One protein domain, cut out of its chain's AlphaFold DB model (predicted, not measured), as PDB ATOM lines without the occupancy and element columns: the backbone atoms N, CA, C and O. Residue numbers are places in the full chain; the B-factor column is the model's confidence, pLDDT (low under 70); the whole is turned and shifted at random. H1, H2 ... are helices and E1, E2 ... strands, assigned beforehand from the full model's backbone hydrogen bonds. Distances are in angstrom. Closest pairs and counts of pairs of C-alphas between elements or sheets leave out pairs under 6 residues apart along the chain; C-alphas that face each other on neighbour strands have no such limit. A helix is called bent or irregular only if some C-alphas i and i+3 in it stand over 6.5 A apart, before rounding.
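AT A GLANCE: This is residues 19 to 122 of the 271 residues of an uncharacterized protein of Tsukamurella pulmonis (UniProt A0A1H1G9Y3). A strongly twisted sheet of four strands lies between two short helices, H1 on one face and H2 on the other, while the long helix H3 runs off beyond it, its residues 111 to 122 sticking out as an arm. The 104 printed residues include H1, E1, E2, E3, E4, H2 and H3 in that order, class mixed; the antiparallel sheet runs E3 - E2 - E1 - E4. The whole is compact, radius of gyration of the C-alphas 14.9 A, spanning 55 by 27 by 18 A.

HOW THE PARTS SIT: H1, residues 20 to 26, and H2, residues 84 to 92, are on opposite faces of the sheet of E1, 38 to 42, E2, 45 to 51, E3, 55 to 58, and E4, 74 to 78: three layers, helices on both faces. H1's closest C-alphas with E3 are Gly 25 and Val 56, 5.9 A. E1, E2 and E3 form a meander, each strand the antiparallel neighbour of the one before; with E4 beside E1 they make a Greek key. N 40 and O 48 are 2.9 A apart, N 57 and O 49 2.8 A, N 41 and O 75 2.8 A, each within hydrogen-bond range. H2 runs along E2, at 16 degrees on the local plane; their closest C-alphas are His 88 and Val 49, 5.9 A. H3, residues 99 to 122, is close to but not clearly touching H2: Leu 102 and Leu 87 have the closest C-alphas, 7.9 A. Every O i to N i+4 pair is within hydrogen-bond range in H1 and H2, and 18 of 20 in H3.

IN THESE COORDINATES: H1 begins at C-alpha 20 (167.217, 150.940, 206.901). E2 is 18.2 A long. H3, 32.6 A long, has a kink of 41 degrees near residue 106, is only just irregular, with C-alphas 105 and 108 6.9 A apart, and ends at C-alpha 122 (202.389, 129.118, 195.146).

THE WHOLE: The C-alphas of Gly 68 and Glu 122 are farthest apart, 55.5 A. The links H1 to E1 and E3 to E4 are long. The printed part has no cut; residue 32 is under pLDDT 70.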
ATOM      1  N   THR A  19     163.194 150.033 204.246       96.50
ATOM      2  CA  THR A  19     163.978 149.565 205.400       96.50
ATOM      3  C   THR A  19     165.316 150.293 205.498       96.50
ATOM      4  O   THR A  19     165.845 150.774 204.489       96.50
ATOM      5  N   LEU A  20     165.889 150.364 206.701       94.75
ATOM      6  CA  LEU A  20     167.217 150.940 206.901       94.75
ATOM      7  C   LEU A  20     168.263 150.197 206.059       94.75
ATOM      8  O   LEU A  20     169.066 150.843 205.394       94.75
ATOM      9  N   SER A  21     168.212 148.862 206.025       95.19
ATOM     10  CA  SER A  21     169.096 148.038 205.184       95.19
ATOM     11  C   SER A  21     169.051 148.432 203.701       95.19
ATOM     12  O   SER A  21     170.097 148.618 203.081       95.19
ATOM     13  N   ALA A  22     167.852 148.609 203.139       94.00
ATOM     14  CA  ALA A  22     167.670 148.974 201.737       94.00
ATOM     15  C   ALA A  22     168.135 150.407 201.451       94.00
ATOM     16  O   ALA A  22     168.723 150.661 200.403       94.00
ATOM     17  N   PHE A  23     167.900 151.335 202.383       94.31
ATOM     18  CA  PHE A  23     168.412 152.700 202.278       94.31
ATOM     19  C   PHE A  23     169.945 152.730 202.295       94.31
ATOM     20  O   PHE A  23     170.545 153.333 201.412       94.31
ATOM     21  N   LEU A  24     170.579 152.036 203.244       93.88
ATOM     22  CA  LEU A  24     172.038 151.964 203.322       93.88
ATOM     23  C   LEU A  24     172.651 151.295 202.088       93.88
ATOM     24  O   LEU A  24     173.709 151.720 201.644       93.88
ATOM     25  N   GLY A  25     171.991 150.280 201.522       91.25
ATOM     26  CA  GLY A  25     172.460 149.626 200.299       91.25
ATOM     27  C   GLY A  25     172.370 150.532 199.073       91.25
ATOM     28  O   GLY A  25     173.238 150.486 198.214       91.25
ATOM     29  N   ALA A  26     171.348 151.388 198.997       90.00
ATOM     30  CA  ALA A  26     171.241 152.381 197.929       90.00
ATOM     31  C   ALA A  26     172.265 153.517 198.081       90.00
ATOM     32  O   ALA A  26     172.778 154.014 197.083       90.00
ATOM     33  N   ALA A  27     172.570 153.890 199.324       89.00
ATOM     34  CA  ALA A  27     173.505 154.954 199.665       89.00
ATOM     35  C   ALA A  27     174.948 154.449 199.856       89.00
ATOM     36  O   ALA A  27     175.726 155.102 200.551       89.00
ATOM     37  N   GLU A  28     175.305 153.276 199.326       86.75
ATOM     38  CA  GLU A  28     176.607 152.636 199.538       86.75
ATOM     39  C   GLU A  28     177.796 153.490 199.050       86.75
ATOM     40  O   GLU A  28     177.651 154.329 198.150       86.75
ATOM     41  N   PRO A  29     179.003 153.317 199.623       81.62
ATOM     42  CA  PRO A  29     180.167 154.013 199.103       81.62
ATOM     43  C   PRO A  29     180.491 153.439 197.715       81.62
ATOM     44  O   PRO A  29     180.655 152.232 197.556       81.62
ATOM     45  N   HIS A  30     180.596 154.305 196.702       78.38
ATOM     46  CA  HIS A  30     180.860 153.925 195.306       78.38
ATOM     47  C   HIS A  30     182.323 153.481 195.114       78.38
ATOM     48  O   HIS A  30     183.124 154.154 194.466       78.38
ATOM     49  N   VAL A  31     182.693 152.356 195.725       73.31
ATOM     50  CA  VAL A  31     184.064 151.846 195.813       73.31
ATOM     51  C   VAL A  31     184.116 150.453 195.196       73.31
ATOM     52  O   VAL A  31     183.432 149.539 195.637       73.31
ATOM     53  N   GLY A  32     184.959 150.276 194.176       69.50
ATOM     54  CA  GLY A  32     185.075 149.022 193.419       69.50
ATOM     55  C   GLY A  32     186.088 148.009 193.966       69.50
ATOM     56  O   GLY A  32     186.525 147.143 193.215       69.50
ATOM     57  N   SER A  33     186.533 148.143 195.221       71.81
ATOM     58  CA  SER A  33     187.611 147.314 195.788       71.81
ATOM     59  C   SER A  33     187.086 146.252 196.759       71.81
ATOM     60  O   SER A  33     186.421 146.574 197.741       71.81
ATOM     61  N   ILE A  34     187.432 144.993 196.481       72.75
ATOM     62  CA  ILE A  34     187.138 143.798 197.292       72.75
ATOM     63  C   ILE A  34     187.968 143.774 198.585       72.75
ATOM     64  O   ILE A  34     189.107 144.247 198.611       72.75
ATOM     65  N   GLY A  35     187.400 143.217 199.660       72.19
ATOM     66  CA  GLY A  35     188.063 143.028 200.957       72.19
ATOM     67  C   GLY A  35     188.181 144.291 201.811       72.19
ATOM     68  O   GLY A  35     188.863 144.285 202.834       72.19
ATOM     69  N   TRP A  36     187.555 145.390 201.387       83.00
ATOM     70  CA  TRP A  36     187.546 146.658 202.112       83.00
ATOM     71  C   TRP A  36     186.275 146.757 202.946       83.00
ATOM     72  O   TRP A  36     185.177 146.508 202.444       83.00
ATOM     73  N   SER A  37     186.418 147.153 204.210       88.75
ATOM     74  CA  SER A  37     185.279 147.347 205.104       88.75
ATOM     75  C   SER A  37     184.990 148.824 205.350       88.75
ATOM     76  O   SER A  37     185.883 149.664 205.496       88.75
ATOM     77  N   TRP A  38     183.698 149.128 205.412       93.00
ATOM     78  CA  TRP A  38     183.164 150.447 205.717       93.00
ATOM     79  C   TRP A  38     182.139 150.330 206.835       93.00
ATOM     80  O   TRP A  38     181.357 149.382 206.867       93.00
ATOM     81  N   LEU A  39     182.112 151.297 207.749       94.56
ATOM     82  CA  LEU A  39     181.046 151.403 208.741       94.56
ATOM     83  C   LEU A  39     180.071 152.512 208.361       94.56
ATOM     84  O   LEU A  39     180.489 153.651 208.148       94.56
ATOM     85  N   ALA A  40     178.777 152.190 208.354       95.19
ATOM     86  CA  ALA A  40     177.710 153.178 208.259       95.19
ATOM     87  C   ALA A  40     177.511 153.832 209.626       95.19
ATOM     88  O   ALA A  40     177.094 153.170 210.581       95.19
ATOM     89  N   ARG A  41     177.764 155.135 209.722       95.56
ATOM     90  CA  ARG A  41     177.410 155.951 210.883       95.56
ATOM     91  C   ARG A  41     176.166 156.777 210.562       95.56
ATOM     92  O   ARG A  41     176.247 157.723 209.786       95.56
ATOM     93  N   VAL A  42     175.041 156.405 211.162       94.00
ATOM     94  CA  VAL A  42     173.718 157.026 211.017       94.00
ATOM     95  C   VAL A  42     173.396 157.798 212.288       94.00
ATOM     96  O   VAL A  42     173.311 157.191 213.351       94.00
ATOM     97  N   ASP A  43     173.235 159.120 212.193       92.19
ATOM     98  CA  ASP A  43     172.900 159.991 213.336       92.19
ATOM     99  C   ASP A  43     173.741 159.684 214.594       92.19
ATOM    100  O   ASP A  43     173.234 159.473 215.692       92.19
ATOM    101  N   ASP A  44     175.059 159.615 214.391       89.69
ATOM    102  CA  ASP A  44     176.096 159.280 215.374       89.69
ATOM    103  C   ASP A  44     176.186 157.814 215.838       89.69
ATOM    104  O   ASP A  44     177.167 157.466 216.502       89.69
ATOM    105  N   VAL A  45     175.268 156.941 215.417       93.50
ATOM    106  CA  VAL A  45     175.257 155.502 215.728       93.50
ATOM    107  C   VAL A  45     175.875 154.690 214.593       93.50
ATOM    108  O   VAL A  45     175.566 154.894 213.423       93.50
ATOM    109  N   TYR A  46     176.732 153.724 214.920       95.38
ATOM    110  CA  TYR A  46     177.228 152.764 213.935       95.38
ATOM    111  C   TYR A  46     176.160 151.705 213.654       95.38
ATOM    112  O   TYR A  46     175.902 150.840 214.487       95.38
ATOM    113  N   ALA A  47     175.521 151.814 212.493       96.31
ATOM    114  CA  ALA A  47     174.328 151.053 212.142       96.31
ATOM    115  C   ALA A  47     174.621 149.809 211.297       96.31
ATOM    116  O   ALA A  47     173.829 148.870 211.314       96.31
ATOM    117  N   ALA A  48     175.734 149.779 210.560       96.94
ATOM    118  CA  ALA A  48     176.075 148.653 209.695       96.94
ATOM    119  C   ALA A  48     177.572 148.563 209.392       96.94
ATOM    120  O   ALA A  48     178.286 149.567 209.430       96.94
ATOM    121  N   VAL A  49     178.002 147.361 209.012       96.06
ATOM    122  CA  VAL A  49     179.214 147.121 208.223       96.06
ATOM    123  C   VAL A  49     178.794 146.960 206.764       96.06
ATOM    124  O   VAL A  49     177.789 146.312 206.485       96.06
ATOM    125  N   TRP A  50     179.551 147.530 205.833       94.38
ATOM    126  CA  TRP A  50     179.391 147.303 204.401       94.38
ATOM    127  C   TRP A  50     180.715 146.893 203.767       94.38
ATOM    128  O   TRP A  50     181.790 147.353 204.161       94.38
ATOM    129  N   SER A  51     180.617 146.027 202.768       91.50
ATOM    130  CA  SER A  51     181.689 145.701 201.828       91.50
ATOM    131  C   SER A  51     181.063 145.259 200.513       91.50
ATOM    132  O   SER A  51     179.932 144.770 200.510       91.50
ATOM    133  N   ILE A  52     181.811 145.345 199.416       87.81
ATOM    134  CA  ILE A  52     181.354 144.826 198.120       87.81
ATOM    135  C   ILE A  52     181.061 143.314 198.172       87.81
ATOM    136  O   ILE A  52     180.171 142.828 197.482       87.81
ATOM    137  N   ASP A  53     181.772 142.582 199.035       87.06
ATOM    138  CA  ASP A  53     181.680 141.125 199.155       87.06
ATOM    139  C   ASP A  53     180.405 140.660 199.871       87.06
ATOM    140  O   ASP A  53     179.906 139.564 199.615       87.06
ATOM    141  N   HIS A  54     179.878 141.483 200.783       88.94
ATOM    142  CA  HIS A  54     178.782 141.096 201.677       88.94
ATOM    143  C   HIS A  54     177.570 142.036 201.641       88.94
ATOM    144  O   HIS A  54     176.550 141.726 202.259       88.94
ATOM    145  N   GLY A  55     177.654 143.169 200.942       92.38
ATOM    146  CA  GLY A  55     176.647 144.225 201.011       92.38
ATOM    147  C   GLY A  55     176.506 144.792 202.428       92.38
ATOM    148  O   GLY A  55     177.458 144.799 203.210       92.38
ATOM    149  N   VAL A  56     175.308 145.280 202.764       94.81
ATOM    150  CA  VAL A  56     174.992 145.837 204.090       94.81
ATOM    151  C   VAL A  56     174.734 144.723 205.107       94.81
ATOM    152  O   VAL A  56     173.802 143.935 204.960       94.81
ATOM    153  N   GLN A  57     175.490 144.735 206.202       96.56
ATOM    154  CA  GLN A  57     175.281 143.892 207.376       96.56
ATOM    155  C   GLN A  57     174.966 144.770 208.590       96.56
ATOM    156  O   GLN A  57     175.840 145.459 209.124       96.56
ATOM    157  N   LEU A  58     173.706 144.771 209.026       97.38
ATOM    158  CA  LEU A  58     173.244 145.636 210.112       97.38
ATOM    159  C   LEU A  58     173.837 145.238 211.475       97.38
ATOM    160  O   LEU A  58     174.020 144.059 211.786       97.38
ATOM    161  N   LEU A  59     174.119 146.258 212.286       96.94
ATOM    162  CA  LEU A  59     174.529 146.184 213.696       96.94
ATOM    163  C   LEU A  59     173.393 146.586 214.651       96.94
ATOM    164  O   LEU A  59     173.514 146.434 215.863       96.94
ATOM    165  N   VAL A  60     172.308 147.117 214.093       95.12
ATOM    166  CA  VAL A  60     171.073 147.499 214.779       95.12
ATOM    167  C   VAL A  60     169.905 146.735 214.162       95.12
ATOM    168  O   VAL A  60     170.037 146.183 213.068       95.12
ATOM    169  N   ASP A  61     168.760 146.715 214.839       95.25
ATOM    170  CA  ASP A  61     167.548 146.136 214.262       95.25
ATOM    171  C   ASP A  61     167.179 146.853 212.960       95.25
ATOM    172  O   ASP A  61     167.271 148.079 212.861       95.25
ATOM    173  N   ASP A  62     166.743 146.092 211.959       96.38
ATOM    174  CA  ASP A  62     166.214 146.690 210.741       96.38
ATOM    175  C   ASP A  62     164.823 147.263 211.011       96.38
ATOM    176  O   ASP A  62     163.973 146.623 211.638       96.38
ATOM    177  N   TYR A  63     164.569 148.467 210.515       93.81
ATOM    178  CA  TYR A  63     163.294 149.140 210.714       93.81
ATOM    179  C   TYR A  63     162.868 149.921 209.470       93.81
ATOM    180  O   TYR A  63     163.712 150.395 208.703       93.81
ATOM    181  N   PRO A  64     161.551 150.086 209.251       95.88
ATOM    182  CA  PRO A  64     161.050 150.926 208.177       95.88
ATOM    183  C   PRO A  64     161.297 152.403 208.497       95.88
ATOM    184  O   PRO A  64     160.881 152.910 209.541       95.88
ATOM    185  N   ILE A  65     161.913 153.117 207.561       93.50
ATOM    186  CA  ILE A  65     162.116 154.557 207.652       93.50
ATOM    187  C   ILE A  65     160.771 155.267 207.500       93.50
ATOM    188  O   ILE A  65     160.046 155.127 206.512       93.50
ATOM    189  N   THR A  66     160.451 156.085 208.491       92.19
ATOM    190  CA  THR A  66     159.293 156.978 208.507       92.19
ATOM    191  C   THR A  66     159.757 158.422 208.636       92.19
ATOM    192  O   THR A  66     160.915 158.702 208.926       92.19
ATOM    193  N   ARG A  67     158.839 159.382 208.489       86.31
ATOM    194  CA  ARG A  67     159.167 160.812 208.611       86.31
ATOM    195  C   ARG A  67     159.810 161.185 209.957       86.31
ATOM    196  O   ARG A  67     160.536 162.167 210.016       86.31
ATOM    197  N   GLY A  68     159.522 160.428 211.020       87.00
ATOM    198  CA  GLY A  68     160.084 160.643 212.358       87.00
ATOM    199  C   GLY A  68     161.372 159.867 212.649       87.00
ATOM    200  O   GLY A  68     162.031 160.168 213.634       87.00
ATOM    201  N   THR A  69     161.722 158.886 211.814       86.88
ATOM    202  CA  THR A  69     162.884 157.988 211.998       86.88
ATOM    203  C   THR A  69     163.877 158.065 210.837       86.88
ATOM    204  O   THR A  69     164.825 157.287 210.779       86.88
ATOM    205  N   ALA A  70     163.650 158.984 209.896       88.62
ATOM    206  CA  ALA A  70     164.527 159.206 208.762       88.62
ATOM    207  C   ALA A  70     165.908 159.688 209.235       88.62
ATOM    208  O   ALA A  70     165.958 160.691 209.958       88.62
ATOM    209  N   PRO A  71     166.997 159.014 208.808       89.94
ATOM    210  CA  PRO A  71     168.363 159.462 209.047       89.94
ATOM    211  C   PRO A  71     168.556 160.920 208.644       89.94
ATOM    212  O   PRO A  71     168.164 161.310 207.540       89.94
ATOM    213  N   ARG A  72     169.169 161.729 209.512       90.12
ATOM    214  CA  ARG A  72     169.547 163.108 209.156       90.12
ATOM    215  C   ARG A  72     170.925 163.153 208.522       90.12
ATOM    216  O   ARG A  72     171.126 163.914 207.582       90.12
ATOM    217  N   ASN A  73     171.851 162.349 209.041       91.31
ATOM    218  CA  ASN A  73     173.206 162.228 208.523       91.31
ATOM    219  C   ASN A  73     173.602 160.757 208.384       91.31
ATOM    220  O   ASN A  73     173.370 159.954 209.290       91.31
ATOM    221  N   LEU A  74     174.261 160.441 207.272       91.94
ATOM    222  CA  LEU A  74     174.911 159.162 207.016       91.94
ATOM    223  C   LEU A  74     176.363 159.428 206.615       91.94
ATOM    224  O   LEU A  74     176.623 160.214 205.708       91.94
ATOM    225  N   TYR A  75     177.294 158.742 207.272       91.88
ATOM    226  CA  TYR A  75     178.705 158.738 206.903       91.88
ATOM    227  C   TYR A  75     179.194 157.311 206.713       91.88
ATOM    228  O   TYR A  75     178.986 156.465 207.583       91.88
ATOM    229  N   TRP A  76     179.916 157.071 205.624       90.94
ATOM    230  CA  TRP A  76     180.704 155.859 205.451       90.94
ATOM    231  C   TRP A  76     182.120 156.106 205.938       90.94
ATOM    232  O   TRP A  76     182.865 156.905 205.375       90.94
ATOM    233  N   VAL A  77     182.485 155.427 207.019       91.00
ATOM    234  CA  VAL A  77     183.827 155.506 207.588       91.00
ATOM    235  C   VAL A  77     184.630 154.339 207.042       91.00
ATOM    236  O   VAL A  77     184.232 153.192 207.230       91.00
ATOM    237  N   TYR A  78     185.752 154.615 206.381       88.56
ATOM    238  CA  TYR A  78     186.645 153.573 205.881       88.56
ATOM    239  C   TYR A  78     187.387 152.892 207.035       88.56
ATOM    240  O   TYR A  78     188.000 153.567 207.864       88.56
ATOM    241  N   TRP A  79     187.346 151.559 207.082       88.12
ATOM    242  CA  TRP A  79     187.975 150.730 208.118       88.12
ATOM    243  C   TRP A  79     189.129 149.869 207.583       88.12
ATOM    244  O   TRP A  79     189.520 148.878 208.196       88.12
ATOM    245  N   GLN A  80     189.755 150.318 206.491       82.81
ATOM    246  CA  GLN A  80     190.910 149.664 205.873       82.81
ATOM    247  C   GLN A  80     190.603 148.223 205.425       82.81
ATOM    248  O   GLN A  80     189.469 147.887 205.082       82.81
ATOM    249  N   GLN A  81     191.631 147.376 205.383       83.12
ATOM    250  CA  GLN A  81     191.569 145.981 204.937       83.12
ATOM    251  C   GLN A  81     191.192 145.024 206.083       83.12
ATOM    252  O   GLN A  81     191.662 143.886 206.135       83.12
ATOM    253  N   ILE A  82     190.384 145.484 207.045       89.44
ATOM    254  CA  ILE A  82     189.803 144.590 208.050       89.44
ATOM    255  C   ILE A  82     188.715 143.763 207.367       89.44
ATOM    256  O   ILE A  82     187.848 144.327 206.698       89.44
ATOM    257  N   ASP A  83     188.750 142.443 207.561       91.06
ATOM    258  CA  ASP A  83     187.747 141.535 207.007       91.06
ATOM    259  C   ASP A  83     186.338 141.928 207.497       91.06
ATOM    260  O   ASP A  83     186.108 142.030 208.710       91.06
ATOM    261  N   PRO A  84     185.398 142.196 206.574       92.44
ATOM    262  CA  PRO A  84     184.083 142.733 206.912       92.44
ATOM    263  C   PRO A  84     183.251 141.769 207.762       92.44
ATOM    264  O   PRO A  84     182.580 142.212 208.695       92.44
ATOM    265  N   ALA A  85     183.340 140.460 207.511       93.00
ATOM    266  CA  ALA A  85     182.616 139.461 208.289       93.00
ATOM    267  C   ALA A  85     183.161 139.364 209.722       93.00
ATOM    268  O   ALA A  85     182.386 139.308 210.682       93.00
ATOM    269  N   TRP A  86     184.487 139.408 209.891       95.00
ATOM    270  CA  TRP A  86     185.118 139.476 211.211       95.00
ATOM    271  C   TRP A  86     184.715 140.748 211.969       95.00
ATOM    272  O   TRP A  86     184.356 140.677 213.149       95.00
ATOM    273  N   LEU A  87     184.727 141.902 211.292       95.50
ATOM    274  CA  LEU A  87     184.351 143.185 211.889       95.50
ATOM    275  C   LEU A  87     182.883 143.182 212.330       95.50
ATOM    276  O   LEU A  87     182.582 143.565 213.463       95.50
ATOM    277  N   HIS A  88     181.980 142.700 211.471       96.19
ATOM    278  CA  HIS A  88     180.559 142.562 211.793       96.19
ATOM    279  C   HIS A  88     180.345 141.656 213.002       96.19
ATOM    280  O   HIS A  88     179.652 142.048 213.943       96.19
ATOM    281  N   HIS A  89     180.997 140.491 213.037       96.56
ATOM    282  CA  HIS A  89     180.904 139.566 214.164       96.56
ATOM    283  C   HIS A  89     181.345 140.212 215.488       96.56
ATOM    284  O   HIS A  89     180.669 140.071 216.507       96.56
ATOM    285  N   LYS A  90     182.451 140.969 215.488       96.75
ATOM    286  CA  LYS A  90     182.940 141.662 216.691       96.75
ATOM    287  C   LYS A  90     181.971 142.735 217.176       96.75
ATOM    288  O   LYS A  90     181.667 142.789 218.368       96.75
ATOM    289  N   LEU A  91     181.495 143.582 216.267       96.94
ATOM    290  CA  LEU A  91     180.633 144.710 216.617       96.94
ATOM    291  C   LEU A  91     179.226 144.259 217.023       96.94
ATOM    292  O   LEU A  91     178.707 144.739 218.028       96.94
ATOM    293  N   SER A  92     178.640 143.288 216.318       96.69
ATOM    294  CA  SER A  92     177.350 142.690 216.703       96.69
ATOM    295  C   SER A  92     177.429 141.942 218.040       96.69
ATOM    296  O   SER A  92     176.455 141.909 218.788       96.69
ATOM    297  N   GLY A  93     178.608 141.422 218.400       95.44
ATOM    298  CA  GLY A  93     178.909 140.880 219.729       95.44
ATOM    299  C   GLY A  93     179.108 141.929 220.833       95.44
ATOM    300  O   GLY A  93     179.446 141.562 221.959       95.44
ATOM    301  N   GLY A  94     178.933 143.224 220.541       94.94
ATOM    302  CA  GLY A  94     179.021 144.317 221.515       94.94
ATOM    303  C   GLY A  94     180.429 144.875 221.741       94.94
ATOM    304  O   GLY A  94     180.648 145.607 222.710       94.94
ATOM    305  N   ALA A  95     181.403 144.554 220.881       94.88
ATOM    306  CA  ALA A  95     182.718 145.183 220.963       94.88
ATOM    307  C   ALA A  95     182.610 146.705 220.725       94.88
ATOM    308  O   ALA A  95     181.862 147.147 219.852       94.88
ATOM    309  N   PRO A  96     183.369 147.535 221.466       94.06
ATOM    310  CA  PRO A  96     183.348 148.976 221.261       94.06
ATOM    311  C   PRO A  96     183.932 149.337 219.894       94.06
ATOM    312  O   PRO A  96     184.962 148.795 219.485       94.06
ATOM    313  N   VAL A  97     183.322 150.320 219.229       93.00
ATOM    314  CA  VAL A  97     183.786 150.837 217.936       93.00
ATOM    315  C   VAL A  97     185.050 151.677 218.139       93.00
ATOM    316  O   VAL A  97     185.010 152.895 218.292       93.00
ATOM    317  N   ASN A  98     186.195 150.997 218.196       93.19
ATOM    318  CA  ASN A  98     187.516 151.592 218.345       93.19
ATOM    319  C   ASN A  98     188.437 151.054 217.249       93.19
ATOM    320  O   ASN A  98     188.884 149.908 217.322       93.19
ATOM    321  N   PHE A  99     188.719 151.902 216.258       89.19
ATOM    322  CA  PHE A  99     189.500 151.527 215.081       89.19
ATOM    323  C   PHE A  99     190.858 150.939 215.452       89.19
ATOM    324  O   PHE A  99     191.160 149.817 215.066       89.19
ATOM    325  N   LYS A 100     191.650 151.653 216.264       90.38
ATOM    326  CA  LYS A 100     193.003 151.219 216.629       90.38
ATOM    327  C   LYS A 100     192.990 149.838 217.284       90.38
ATOM    328  O   LYS A 100     193.729 148.959 216.868       90.38
ATOM    329  N   ARG A 101     192.111 149.635 218.269       93.81
ATOM    330  CA  ARG A 101     192.018 148.361 218.992       93.81
ATOM    331  C   ARG A 101     191.621 147.205 218.073       93.81
ATOM    332  O   ARG A 101     192.251 146.158 218.129       93.81
ATOM    333  N   LEU A 102     190.571 147.382 217.271       94.06
ATOM    334  CA  LEU A 102     190.067 146.322 216.393       94.06
ATOM    335  C   LEU A 102     191.038 146.030 215.248       94.06
ATOM    336  O   LEU A 102     191.224 144.872 214.895       94.06
ATOM    337  N   HIS A 103     191.705 147.057 214.722       91.81
ATOM    338  CA  HIS A 103     192.780 146.895 213.753       91.81
ATOM    339  C   HIS A 103     193.955 146.106 214.348       91.81
ATOM    340  O   HIS A 103     194.409 145.144 213.738       91.81
ATOM    341  N   ASP A 104     194.423 146.465 215.547       93.12
ATOM    342  CA  ASP A 104     195.526 145.765 216.218       93.12
ATOM    343  C   ASP A 104     195.166 144.302 216.546       93.12
ATOM    344  O   ASP A 104     196.014 143.419 216.432       93.12
ATOM    345  N   GLU A 105     193.905 144.032 216.899       94.62
ATOM    346  CA  GLU A 105     193.390 142.676 217.136       94.62
ATOM    347  C   GLU A 105     193.272 141.858 215.840       94.62
ATOM    348  O   GLU A 105     193.600 140.672 215.826       94.62
ATOM    349  N   TYR A 106     192.825 142.484 214.749       93.12
ATOM    350  CA  TYR A 106     192.663 141.816 213.458       93.12
ATOM    351  C   TYR A 106     193.991 141.595 212.731       93.12
ATOM    352  O   TYR A 106     194.155 140.584 212.052       93.12
ATOM    353  N   LYS A 107     194.955 142.510 212.877       91.19
ATOM    354  CA  LYS A 107     196.242 142.487 212.169       91.19
ATOM    355  C   LYS A 107     196.909 141.100 212.129       91.19
ATOM    356  O   LYS A 107     197.227 140.667 211.024       91.19
ATOM    357  N   PRO A 108     197.114 140.374 213.248       93.12
ATOM    358  CA  PRO A 108     197.724 139.043 213.189       93.12
ATOM    359  C   PRO A 108     196.889 138.024 212.393       93.12
ATOM    360  O   PRO A 108     197.460 137.213 211.671       93.12
ATOM    361  N   ILE A 109     195.556 138.097 212.466       93.44
ATOM    362  CA  ILE A 109     194.636 137.213 211.730       93.44
ATOM    363  C   ILE A 109     194.716 137.502 210.228       93.44
ATOM    364  O   ILE A 109     194.815 136.582 209.418       93.44
ATOM    365  N   GLY A 110     194.705 138.786 209.860       90.44
ATOM    366  CA  GLY A 110     194.857 139.226 208.476       90.44
ATOM    367  C   GLY A 110     196.187 138.778 207.873       90.44
ATOM    368  O   GLY A 110     196.199 138.257 206.761       90.44
ATOM    369  N   LEU A 111     197.287 138.898 208.626       90.75
ATOM    370  CA  LEU A 111     198.609 138.422 208.203       90.75
ATOM    371  C   LEU A 111     198.637 136.902 207.991       90.75
ATOM    372  O   LEU A 111     199.170 136.437 206.987       90.75
ATOM    373  N   GLU A 112     198.031 136.122 208.892       93.38
ATOM    374  CA  GLU A 112     197.960 134.662 208.751       93.38
ATOM    375  C   GLU A 112     197.109 134.238 207.542       93.38
ATOM    376  O   GLU A 112     197.482 133.328 206.794       93.38
ATOM    377  N   LYS A 113     195.965 134.904 207.329       91.19
ATOM    378  CA  LYS A 113     195.097 134.665 206.170       91.19
ATOM    379  C   LYS A 113     195.837 134.985 204.873       91.19
ATOM    380  O   LYS A 113     195.852 134.150 203.973       91.19
ATOM    381  N   GLN A 114     196.506 136.136 204.819       90.25
ATOM    382  CA  GLN A 114     197.308 136.536 203.669       90.25
ATOM    383  C   GLN A 114     198.405 135.506 203.378       90.25
ATOM    384  O   GLN A 114     198.494 135.030 202.253       90.25
ATOM    385  N   GLU A 115     199.198 135.103 204.373       94.44
ATOM    386  CA  GLU A 115     200.254 134.098 204.185       94.44
ATOM    387  C   GLU A 115     199.687 132.782 203.633       94.44
ATOM    388  O   GLU A 115     200.227 132.210 202.687       94.44
ATOM    389  N   ARG A 116     198.548 132.320 204.159       95.69
ATOM    390  CA  ARG A 116     197.877 131.110 203.667       95.69
ATOM    391  C   ARG A 116     197.445 131.231 202.209       95.69
ATOM    392  O   ARG A 116     197.606 130.271 201.457       95.69
ATOM    393  N   GLU A 117     196.907 132.383 201.819       94.19
ATOM    394  CA  GLU A 117     196.532 132.670 200.433       94.19
ATOM    395  C   GLU A 117     197.759 132.685 199.518       94.19
ATOM    396  O   GLU A 117     197.736 132.044 198.471       94.19
ATOM    397  N   GLU A 118     198.855 133.336 199.918       96.12
ATOM    398  CA  GLU A 118     200.096 133.338 199.130       96.12
ATOM    399  C   GLU A 118     200.659 131.926 198.937       96.12
ATOM    400  O   GLU A 118     201.092 131.573 197.838       96.12
ATOM    401  N   ARG A 119     200.605 131.103 199.990       97.25
ATOM    402  CA  ARG A 119     201.025 129.695 199.966       97.25
ATOM    403  C   ARG A 119     200.118 128.831 199.107       97.25
ATOM    404  O   ARG A 119     200.585 127.882 198.486       97.25
ATOM    405  N   GLN A 120     198.821 129.120 199.091       96.62
ATOM    406  CA  GLN A 120     197.894 128.439 198.195       96.62
ATOM    407  C   GLN A 120     198.192 128.806 196.741       96.62
ATOM    408  O   GLN A 120     198.292 127.913 195.908       96.62
ATOM    409  N   ARG A 121     198.433 130.090 196.445       96.94
ATOM    410  CA  ARG A 121     198.820 130.541 195.097       96.94
ATOM    411  C   ARG A 121     200.111 129.897 194.614       96.94
ATOM    412  O   ARG A 121     200.160 129.465 193.476       96.94
ATOM    413  N   GLU A 122     201.126 129.799 195.472       97.38
ATOM    414  CA  GLU A 122     202.389 129.118 195.146       97.38
ATOM    415  C   GLU A 122     202.177 127.663 194.690       97.38
ATOM    416  O   GLU A 122     202.897 127.184 193.812       97.38
TER     417      GLU A 122